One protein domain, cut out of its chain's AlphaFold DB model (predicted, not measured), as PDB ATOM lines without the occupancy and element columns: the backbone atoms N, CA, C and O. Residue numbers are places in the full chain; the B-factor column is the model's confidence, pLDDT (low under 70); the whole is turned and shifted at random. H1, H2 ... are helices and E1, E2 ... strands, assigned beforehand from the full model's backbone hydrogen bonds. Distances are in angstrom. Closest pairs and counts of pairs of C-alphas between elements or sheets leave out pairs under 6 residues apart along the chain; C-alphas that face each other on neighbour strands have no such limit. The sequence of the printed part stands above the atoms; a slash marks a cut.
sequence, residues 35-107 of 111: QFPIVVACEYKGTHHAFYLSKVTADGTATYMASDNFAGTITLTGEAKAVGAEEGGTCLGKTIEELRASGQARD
ATOM      1  N   GLN A  35     392.547 288.231 510.618       89.88
ATOM      2  CA  GLN A  35     393.500 288.742 511.607       89.88
ATOM      3  C   GLN A  35     394.282 289.957 511.083       89.88
ATOM      4  O   GLN A  35     394.855 290.720 511.864       89.88
ATOM      5  N   PHE A  36     394.274 290.167 509.766       93.75
ATOM      6  CA  PHE A  36     395.027 291.208 509.081       93.75
ATOM      7  C   PHE A  36     394.086 292.193 508.378       93.75
ATOM      8  O   PHE A  36     393.039 291.791 507.871       93.75
ATOM      9  N   PRO A  37     394.454 293.480 508.280       94.62
ATOM     10  CA  PRO A  37     393.714 294.395 507.430       94.62
ATOM     11  C   PRO A  37     393.815 293.962 505.967       94.62
ATOM     12  O   PRO A  37     394.872 293.566 505.488       94.62
ATOM     13  N   ILE A  38     392.718 294.065 505.222       94.19
ATOM     14  CA  ILE A  38     392.731 293.708 503.802       94.19
ATOM     15  C   ILE A  38     393.469 294.758 502.969       94.19
ATOM     16  O   ILE A  38     394.121 294.429 501.979       94.19
ATOM     17  N   VAL A  39     393.363 296.026 503.373       94.69
ATOM     18  CA  VAL A  39     393.970 297.163 502.687       94.69
ATOM     19  C   VAL A  39     394.700 298.026 503.700       94.69
ATOM     20  O   VAL A  39     394.149 298.378 504.744       94.69
ATOM     21  N   VAL A  40     395.922 298.411 503.352       94.69
ATOM     22  CA  VAL A  40     396.711 299.407 504.075       94.69
ATOM     23  C   VAL A  40     397.017 300.559 503.123       94.69
ATOM     24  O   VAL A  40     397.517 300.346 502.023       94.69
ATOM     25  N   ALA A  41     396.686 301.780 503.530       93.88
ATOM     26  CA  ALA A  41     396.942 302.997 502.775       93.88
ATOM     27  C   ALA A  41     398.177 303.717 503.331       93.88
ATOM     28  O   ALA A  41     398.184 304.150 504.486       93.88
ATOM     29  N   CYS A  42     399.201 303.887 502.497       90.88
ATOM     30  CA  CYS A  42     400.440 304.569 502.866       90.88
ATOM     31  C   CYS A  42     400.728 305.691 501.881       90.88
ATOM     32  O   CYS A  42     400.547 305.529 500.678       90.88
ATOM     33  N   GLU A  43     401.203 306.819 502.385       90.81
ATOM     34  CA  GLU A  43     401.757 307.873 501.551       90.81
ATOM     35  C   GLU A  43     403.262 307.651 501.384       90.81
ATOM     36  O   GLU A  43     403.970 307.311 502.336       90.81
ATOM     37  N   TYR A  44     403.736 307.789 500.153       86.69
ATOM     38  CA  TYR A  44     405.147 307.761 499.809       86.69
ATOM     39  C   TYR A  44     405.411 308.776 498.697       86.69
ATOM     40  O   TYR A  44     404.802 308.707 497.628       86.69
ATOM     41  N   LYS A  45     406.320 309.728 498.945       87.12
ATOM     42  CA  LYS A  45     406.720 310.776 497.983       87.12
ATOM     43  C   LYS A  45     405.523 311.534 497.382       87.12
ATOM     44  O   LYS A  45     405.483 311.805 496.185       87.12
ATOM     45  N   GLY A  46     404.539 311.868 498.212       87.81
ATOM     46  CA  GLY A  46     403.322 312.585 497.826       87.81
ATOM     47  C   GLY A  46     402.266 311.720 497.136       87.81
ATOM     48  O   GLY A  46     401.239 312.248 496.714       87.81
ATOM     49  N   THR A  47     402.491 310.409 497.017       87.75
ATOM     50  CA  THR A  47     401.554 309.468 496.393       87.75
ATOM     51  C   THR A  47     400.918 308.573 497.446       87.75
ATOM     52  O   THR A  47     401.610 307.933 498.234       87.75
ATOM     53  N   HIS A  48     399.587 308.497 497.450       89.75
ATOM     54  CA  HIS A  48     398.851 307.563 498.298       89.75
ATOM     55  C   HIS A  48     398.728 306.206 497.607       89.75
ATOM     56  O   HIS A  48     398.006 306.056 496.624       89.75
ATOM     57  N   HIS A  49     399.413 305.209 498.152       89.56
ATOM     58  CA  HIS A  49     399.346 303.827 497.707       89.56
ATOM     59  C   HIS A  49     398.341 303.051 498.553       89.56
ATOM     60  O   HIS A  49     398.382 303.095 499.784       89.56
ATOM     61  N   ALA A  50     397.466 302.304 497.885       92.19
ATOM     62  CA  ALA A  50     396.668 301.261 498.511       92.19
ATOM     63  C   ALA A  50     397.385 299.924 498.318       92.19
ATOM     64  O   ALA A  50     397.541 299.454 497.190       92.19
ATOM     65  N   PHE A  51     397.820 299.321 499.417       92.75
ATOM     66  CA  PHE A  51     398.405 297.993 499.408       92.75
ATOM     67  C   PHE A  51     397.366 296.973 499.827       92.75
ATOM     68  O   PHE A  51     396.741 297.109 500.880       92.75
ATOM     69  N   TYR A  52     397.228 295.927 499.027       93.56
ATOM     70  CA  TYR A  52     396.289 294.846 499.275       93.56
ATOM     71  C   TYR A  52     397.020 293.651 499.869       93.56
ATOM     72  O   TYR A  52     398.121 293.304 499.426       93.56
ATOM     73  N   LEU A  53     396.394 293.010 500.853       94.69
ATOM     74  CA  LEU A  53     396.866 291.751 501.408       94.69
ATOM     75  C   LEU A  53     396.869 290.683 500.308       94.69
ATOM     76  O   LEU A  53     395.825 290.263 499.817       94.69
ATOM     77  N   SER A  54     398.067 290.267 499.908       93.12
ATOM     78  CA  SER A  54     398.293 289.346 498.791       93.12
ATOM     79  C   SER A  54     398.416 287.900 499.267       93.12
ATOM     80  O   SER A  54     397.867 286.983 498.660       93.12
ATOM     81  N   LYS A  55     399.117 287.682 500.384       93.50
ATOM     82  CA  LYS A  55     399.276 286.357 500.998       93.50
ATOM     83  C   LYS A  55     399.582 286.460 502.484       93.50
ATOM     84  O   LYS A  55     400.173 287.443 502.925       93.50
ATOM     85  N   VAL A  56     399.272 285.390 503.211       94.44
ATOM     86  CA  VAL A  56     399.805 285.116 504.548       94.44
ATOM     87  C   VAL A  56     400.495 283.756 504.502       94.44
ATOM     88  O   VAL A  56     399.913 282.783 504.024       94.44
ATOM     89  N   THR A  57     401.753 283.692 504.921       93.88
ATOM     90  CA  THR A  57     402.532 282.447 504.967       93.88
ATOM     91  C   THR A  57     402.302 281.689 506.279       93.88
ATOM     92  O   THR A  57     401.731 282.223 507.227       93.88
ATOM     93  N   ALA A  58     402.728 280.422 506.343       90.06
ATOM     94  CA  ALA A  58     402.491 279.552 507.502       90.06
ATOM     95  C   ALA A  58     403.134 280.057 508.811       90.06
ATOM     96  O   ALA A  58     402.651 279.742 509.893       90.06
ATOM     97  N   ASP A  59     404.196 280.858 508.717       89.56
ATOM     98  CA  ASP A  59     404.855 281.555 509.829       89.56
ATOM     99  C   ASP A  59     404.125 282.838 510.273       89.56
ATOM    100  O   ASP A  59     404.574 283.510 511.196       89.56
ATOM    101  N   GLY A  60     403.001 283.189 509.639       90.31
ATOM    102  CA  GLY A  60     402.202 284.363 509.994       90.31
ATOM    103  C   GLY A  60     402.710 285.677 509.398       90.31
ATOM    104  O   GLY A  60     402.312 286.748 509.859       90.31
ATOM    105  N   THR A  61     403.570 285.623 508.377       94.81
ATOM    106  CA  THR A  61     404.008 286.816 507.644       94.81
ATOM    107  C   THR A  61     402.993 287.174 506.562       94.81
ATOM    108  O   THR A  61     402.793 286.440 505.591       94.81
ATOM    109  N   ALA A  62     402.361 288.337 506.703       95.56
ATOM    110  CA  ALA A  62     401.490 288.907 505.690       95.56
ATOM    111  C   ALA A  62     402.306 289.725 504.683       95.56
ATOM    112  O   ALA A  62     403.175 290.510 505.060       95.56
ATOM    113  N   THR A  63     402.028 289.544 503.394       94.94
ATOM    114  CA  THR A  63     402.607 290.337 502.302       94.94
ATOM    115  C   THR A  63     401.538 291.231 501.700       94.94
ATOM    116  O   THR A  63     400.474 290.755 501.303       94.94
ATOM    117  N   TYR A  64     401.866 292.507 501.579       93.56
ATOM    118  CA  TYR A  64     401.035 293.557 501.020       93.56
ATOM    119  C   TYR A  64     401.667 294.068 499.736       93.56
ATOM    120  O   TYR A  64     402.880 294.272 499.685       93.56
ATOM    121  N   MET A  65     400.860 294.271 498.700       90.00
ATOM    122  CA  MET A  65     401.343 294.715 497.395       90.00
ATOM    123  C   MET A  65     400.459 295.835 496.848       90.00
ATOM    124  O   MET A  65     399.232 295.737 496.875       90.00
ATOM    125  N   ALA A  66     401.098 296.897 496.375       85.56
ATOM    126  CA  ALA A  66     400.506 297.958 495.575       85.56
ATOM    127  C   ALA A  66     400.950 297.806 494.105       85.56
ATOM    128  O   ALA A  66     401.657 296.861 493.743       85.56
ATOM    129  N   SER A  67     400.514 298.726 493.242       75.56
ATOM    130  CA  SER A  67     400.989 298.806 491.857       75.56
ATOM    131  C   SER A  67     402.517 298.973 491.780       75.56
ATOM    132  O   SER A  67     403.167 299.355 492.753       75.56
ATOM    133  N   ASP A  68     403.094 298.652 490.619       75.62
ATOM    134  CA  ASP A  68     404.527 298.824 490.320       75.62
ATOM    135  C   ASP A  68     405.486 298.012 491.209       75.62
ATOM    136  O   ASP A  68     406.634 298.393 491.427       75.62
ATOM    137  N   ASN A  69     405.028 296.852 491.697       72.56
ATOM    138  CA  ASN A  69     405.768 295.958 492.601       72.56
ATOM    139  C   ASN A  69     406.176 296.610 493.931       72.56
ATOM    140  O   ASN A  69     407.082 296.117 494.606       72.56
ATOM    141  N   PHE A  70     405.503 297.688 494.340       82.25
ATOM    142  CA  PHE A  70     405.736 298.274 495.649       82.25
ATOM    143  C   PHE A  70     405.088 297.386 496.712       82.25
ATOM    144  O   PHE A  70     403.864 297.247 496.768       82.25
ATOM    145  N   ALA A  71     405.915 296.725 497.517       86.38
ATOM    146  CA  ALA A  71     405.470 295.694 498.441       86.38
ATOM    147  C   ALA A  71     406.027 295.904 499.850       86.38
ATOM    148  O   ALA A  71     407.095 296.483 500.052       86.38
ATOM    149  N   GLY A  72     405.293 295.387 500.827       88.81
ATOM    150  CA  GLY A  72     405.691 295.378 502.224       88.81
ATOM    151  C   GLY A  72     405.264 294.097 502.925       88.81
ATOM    152  O   GLY A  72     404.388 293.371 502.450       88.81
ATOM    153  N   THR A  73     405.887 293.805 504.060       92.06
ATOM    154  CA  THR A  73     405.502 292.692 504.931       92.06
ATOM    155  C   THR A  73     405.215 293.170 506.340       92.06
ATOM    156  O   THR A  73     405.770 294.165 506.794       92.06
ATOM    157  N   ILE A  74     404.342 292.457 507.041       91.31
ATOM    158  CA  ILE A  74     404.054 292.679 508.459       91.31
ATOM    159  C   ILE A  74     403.636 291.352 509.096       91.31
ATOM    160  O   ILE A  74     403.034 290.501 508.440       91.31
ATOM    161  N   THR A  75     403.965 291.158 510.369       92.69
ATOM    162  CA  THR A  75     403.477 290.037 511.188       92.69
ATOM    163  C   THR A  75     402.515 290.574 512.247       92.69
ATOM    164  O   THR A  75     402.522 291.767 512.532       92.69
ATOM    165  N   LEU A  76     401.692 289.712 512.856       90.00
ATOM    166  CA  LEU A  76     400.686 290.150 513.842       90.00
ATOM    167  C   LEU A  76     401.267 290.946 515.015       90.00
ATOM    168  O   LEU A  76     400.631 291.867 515.502       90.00
ATOM    169  N   THR A  77     402.468 290.590 515.465       88.81
ATOM    170  CA  THR A  77     403.150 291.245 516.593       88.81
ATOM    171  C   THR A  77     404.339 292.088 516.145       88.81
ATOM    172  O   THR A  77     405.177 292.453 516.966       88.81
ATOM    173  N   GLY A  78     404.488 292.293 514.839       93.12
ATOM    174  CA  GLY A  78     405.624 292.981 514.252       93.12
ATOM    175  C   GLY A  78     405.228 294.282 513.580       93.12
ATOM    176  O   GLY A  78     404.062 294.663 513.504       93.12
ATOM    177  N   GLU A  79     406.248 294.943 513.060       94.81
ATOM    178  CA  GLU A  79     406.124 296.208 512.353       94.81
ATOM    179  C   GLU A  79     406.143 295.991 510.837       94.81
ATOM    180  O   GLU A  79     406.741 295.030 510.335       94.81
ATOM    181  N   ALA A  80     405.515 296.907 510.103       92.25
ATOM    182  CA  ALA A  80     405.552 296.930 508.651       92.25
ATOM    183  C   ALA A  80     406.970 297.209 508.138       92.25
ATOM    184  O   ALA A  80     407.635 298.161 508.554       92.25
ATOM    185  N   LYS A  81     407.405 296.400 507.174       92.56
ATOM    186  CA  LYS A  81     408.711 296.468 506.517       92.56
ATOM    187  C   LYS A  81     408.525 296.633 505.018       92.56
ATOM    188  O   LYS A  81     407.635 296.017 504.439       92.56
ATOM    189  N   ALA A  82     409.382 297.425 504.387       88.50
ATOM    190  CA  ALA A  82     409.449 297.498 502.933       88.50
ATOM    191  C   ALA A  82     410.130 296.244 502.357       88.50
ATOM    192  O   ALA A  82     411.027 295.663 502.973       88.50
ATOM    193  N   VAL A  83     409.706 295.825 501.166       84.00
ATOM    194  CA  VAL A  83     410.344 294.752 500.396       84.00
ATOM    195  C   VAL A  83     411.029 295.372 499.184       84.00
ATOM    196  O   VAL A  83     410.384 296.030 498.375       84.00
ATOM    197  N   GLY A  84     412.337 295.148 499.039       71.38
ATOM    198  CA  GLY A  84     413.101 295.584 497.861       71.38
ATOM    199  C   GLY A  84     413.477 297.073 497.815       71.38
ATOM    200  O   GLY A  84     414.149 297.482 496.873       71.38
ATOM    201  N   ALA A  85     413.108 297.866 498.824       64.69
ATOM    202  CA  ALA A  85     413.537 299.253 499.006       64.69
ATOM    203  C   ALA A  85     413.784 299.543 500.496       64.69
ATOM    204  O   ALA A  85     413.176 298.904 501.353       64.69
ATOM    205  N   GLU A  86     414.649 300.512 500.811       62.28
ATOM    206  CA  GLU A  86     414.866 300.975 502.197       62.28
ATOM    207  C   GLU A  86     413.728 301.881 502.705       62.28
ATOM    208  O   GLU A  86     413.610 302.128 503.903       62.28
ATOM    209  N   GLU A  87     412.857 302.355 501.810       69.81
ATOM    210  CA  GLU A  87     411.804 303.322 502.117       69.81
ATOM    211  C   GLU A  87     410.411 302.682 501.951       69.81
ATOM    212  O   GLU A  87     410.084 302.154 500.891       69.81
ATOM    213  N   GLY A  88     409.571 302.736 502.995       71.38
ATOM    214  CA  GLY A  88     408.215 302.150 503.026       71.38
ATOM    215  C   GLY A  88     407.087 303.166 503.248       71.38
ATOM    216  O   GLY A  88     405.983 302.799 503.655       71.38
ATOM    217  N   GLY A  89     407.376 304.455 503.031       85.56
ATOM    218  CA  GLY A  89     406.431 305.550 503.255       85.56
ATOM    219  C   GLY A  89     405.932 305.646 504.699       85.56
ATOM    220  O   GLY A  89     406.563 305.166 505.639       85.56
ATOM    221  N   THR A  90     404.755 306.240 504.882       92.19
ATOM    222  CA  THR A  90     404.147 306.512 506.199       92.19
ATOM    223  C   THR A  90     403.714 305.274 506.995       92.19
ATOM    224  O   THR A  90     403.157 305.418 508.083       92.19
ATOM    225  N   CYS A  91     403.850 304.075 506.429       91.88
ATOM    226  CA  CYS A  91     403.503 302.824 507.101       91.88
ATOM    227  C   CYS A  91     404.712 302.120 507.708       91.88
ATOM    228  O   CYS A  91     404.524 301.282 508.582       91.88
ATOM    229  N   LEU A  92     405.929 302.435 507.252       92.31
ATOM    230  CA  LEU A  92     407.145 301.768 507.701       92.31
ATOM    231  C   LEU A  92     407.304 301.885 509.223       92.31
ATOM    232  O   LEU A  92     407.147 302.971 509.779       92.31
ATOM    233  N   GLY A  93     407.618 300.768 509.879       93.56
ATOM    234  CA  GLY A  93     407.843 300.719 511.325       93.56
ATOM    235  C   GLY A  93     406.573 300.706 512.177       93.56
ATOM    236  O   GLY A  93     406.683 300.643 513.392       93.56
ATOM    237  N   LYS A  94     405.372 300.746 511.583       95.44
ATOM    238  CA  LYS A  94     404.118 300.683 512.349       95.44
ATOM    239  C   LYS A  94     403.641 299.256 512.567       95.44
ATOM    240  O   LYS A  94     403.704 298.442 511.641       95.44
ATOM    241  N   THR A  95     403.079 298.971 513.738       96.69
ATOM    242  CA  THR A  95     402.320 297.732 513.977       96.69
ATOM    243  C   THR A  95     400.937 297.789 513.325       96.69
ATOM    244  O   THR A  95     400.466 298.845 512.887       96.69
ATOM    245  N   ILE A  96     400.234 296.654 513.275       95.12
ATOM    246  CA  ILE A  96     398.859 296.608 512.757       95.12
ATOM    247  C   ILE A  96     397.938 297.527 513.576       95.12
ATOM    248  O   ILE A  96     397.094 298.228 513.013       95.12
ATOM    249  N   GLU A  97     398.101 297.556 514.897       95.62
ATOM    250  CA  GLU A  97     397.324 298.398 515.809       95.62
ATOM    251  C   GLU A  97     397.526 299.879 515.494       95.62
ATOM    252  O   GLU A  97     396.554 300.629 515.411       95.62
ATOM    253  N   GLU A  98     398.765 300.302 515.253       97.31
ATOM    254  CA  GLU A  98     399.089 301.687 514.909       97.31
ATOM    255  C   GLU A  98     398.563 302.074 513.524       97.31
ATOM    256  O   GLU A  98     398.053 303.184 513.333       97.31
ATOM    257  N   LEU A  99     398.617 301.158 512.552       96.25
ATOM    258  CA  LEU A  99     398.007 301.355 511.234       96.25
ATOM    259  C   LEU A  99     396.483 301.520 511.342       96.25
ATOM    260  O   LEU A  99     395.900 302.370 510.666       96.25
ATOM    261  N   ARG A 100     395.820 300.753 512.214       95.25
ATOM    262  CA  ARG A 100     394.381 300.905 512.493       95.25
ATOM    263  C   ARG A 100     394.085 302.226 513.197       95.25
ATOM    264  O   ARG A 100     393.215 302.968 512.745       95.25
ATOM    265  N   ALA A 101     394.831 302.551 514.251       96.75
ATOM    266  CA  ALA A 101     394.644 303.767 515.042       96.75
ATOM    267  C   ALA A 101     394.859 305.048 514.220       96.75
ATOM    268  O   ALA A 101     394.138 306.026 514.392       96.75
ATOM    269  N   SER A 102     395.809 305.028 513.285       95.62
ATOM    270  CA  SER A 102     396.072 306.144 512.368       95.62
ATOM    271  C   SER A 102     395.122 306.203 511.166       95.62
ATOM    272  O   SER A 102     395.260 307.078 510.314       95.62
ATOM    273  N   GLY A 103     394.156 305.283 511.069       95.12
ATOM    274  CA  GLY A 103     393.212 305.237 509.956       95.12
ATOM    275  C   GLY A 103     393.851 304.829 508.626       95.12
ATOM    276  O   GLY A 103     393.260 305.073 507.572       95.12
ATOM    277  N   GLN A 104     395.021 304.192 508.651       95.56
ATOM    278  CA  GLN A 104     395.712 303.666 507.472       95.56
ATOM    279  C   GLN A 104     395.237 302.257 507.099       95.56
ATOM    280  O   GLN A 104     395.267 301.901 505.928       95.56
ATOM    281  N   ALA A 105     394.751 301.467 508.054       96.06
ATOM    282  CA  ALA A 105     394.274 300.105 507.812       96.06
ATOM    283  C   ALA A 105     392.750 300.024 507.594       96.06
ATOM    284  O   ALA A 105     391.971 300.788 508.173       96.06
ATOM    285  N   ARG A 106     392.309 299.086 506.750       94.81
ATOM    286  CA  ARG A 106     390.902 298.713 506.537       94.81
ATOM    287  C   ARG A 106     390.770 297.198 506.640       94.81
ATOM    288  O   ARG A 106     391.411 296.478 505.881       94.81
ATOM    289  N   ASP A 107     389.922 296.730 507.545       92.00
ATOM    290  CA  ASP A 107     389.589 295.313 507.709       92.00
ATOM    291  C   ASP A 107     388.318 294.960 506.913       92.00
ATOM    292  O   ASP A 107     387.424 295.801 506.757       92.00
TER     293      ASP A 107
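This is residues 35 to 107 of the 111 residues of an uncharacterized protein of Ensifer sp. LC14 (UniProt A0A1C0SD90). A single sheet of five antiparallel strands is curled like part of a barrel, left open between its edge strands E1 and E5, with one small helix, H1, that only grazes it. From E5 a long link crosses that open side to reach H1, and the end of the printed part folds back to pair briefly with E1. The printed part has 73 residues with five named strands and one named helix, in the order E1 E2 E3 E4 E5 H1, and the sheet has that same order of strands. The class is mostly strand, though under half of the residues are in named elements. The whole is compact, with a radius of gyration of the C-alphas of 10.8 A, and rounded, with spans of 32 by 25 by 18 A.

The strands form a meander, each strand the antiparallel neighbour of the one before. E1, residues 39 to 44, and E2, residues 47 to 56, make a hairpin at 141 degrees, with N 40 and O 51 2.9 A apart and N 49 and O 42 2.8 A apart, both within hydrogen-bond range. The pairing of E2 is staggered: its residues 47 to 52 pair with E1, and its residues 52 to 56 pair with E3, residues 61 to 65. E2 and E3 are a hairpin at 140 degrees, with N 54 and O 63 within hydrogen-bond range at 2.8 A. E3 and E4, residues 71 to 75, are a hairpin at 156 degrees, with N 64 and O 72 within range at 2.8 A. E4 and E5, residues 81 to 83, are a hairpin at 141 degrees, with N 73 and O 81 within range at 2.8 A. From edge to edge the strands' lines turn by 81 degrees and the way across the sheet turns by 123 degrees. The sheet is strongly twisted, its C-alphas up to 6.1 A off the best plane. The edge strands E1 and E5 are apart. H1, residues 96 to 101, is on the sheet but only grazes it, with its residues 96 to 100. The closest C-alphas of H1 and E1 are those of Leu 99 and Val 40, 7.5 A apart. The closest of H1 and E4 are those of Ile 96 and Ile 74, 7.8 A apart. In H1 every O i to N i+4 pair is within hydrogen-bond range. Residues 105 to 106 form a short antiparallel pairing with residues 39 to 40 of E1.

E1 runs from Val 39, C-alpha at (393.970, 297.163, 502.687), to Tyr 44, over 15.7 A. E2, Thr 47 to Val 56, is the longest strand at 25.7 A and ends with its C-alpha at (399.805, 285.116, 504.548). E3, Thr 61 to Met 65, spans 13.2 A, and E4, Ala 71 to Thr 75, spans 14.1 A. E5, Lys 81 to Val 83, has three residues and is 6.6 A long. H1, Ile 96 to Ala 101, is 8.6 A long and ends at (394.644, 303.767, 515.042).

The two C-alphas farthest apart are those of Gly 46 and Ala 58, at 34.4 A, while those of the first and last printed residues, Gln 35 and Asp 107, are 8.6 A apart. The printed part has no cut. The four links between strands are tight, and the link from E5 to H1, residues 84 to 95, is long. The mean pLDDT of the printed part is 89.8, and residues 85 to 87, in that long link, are under 70.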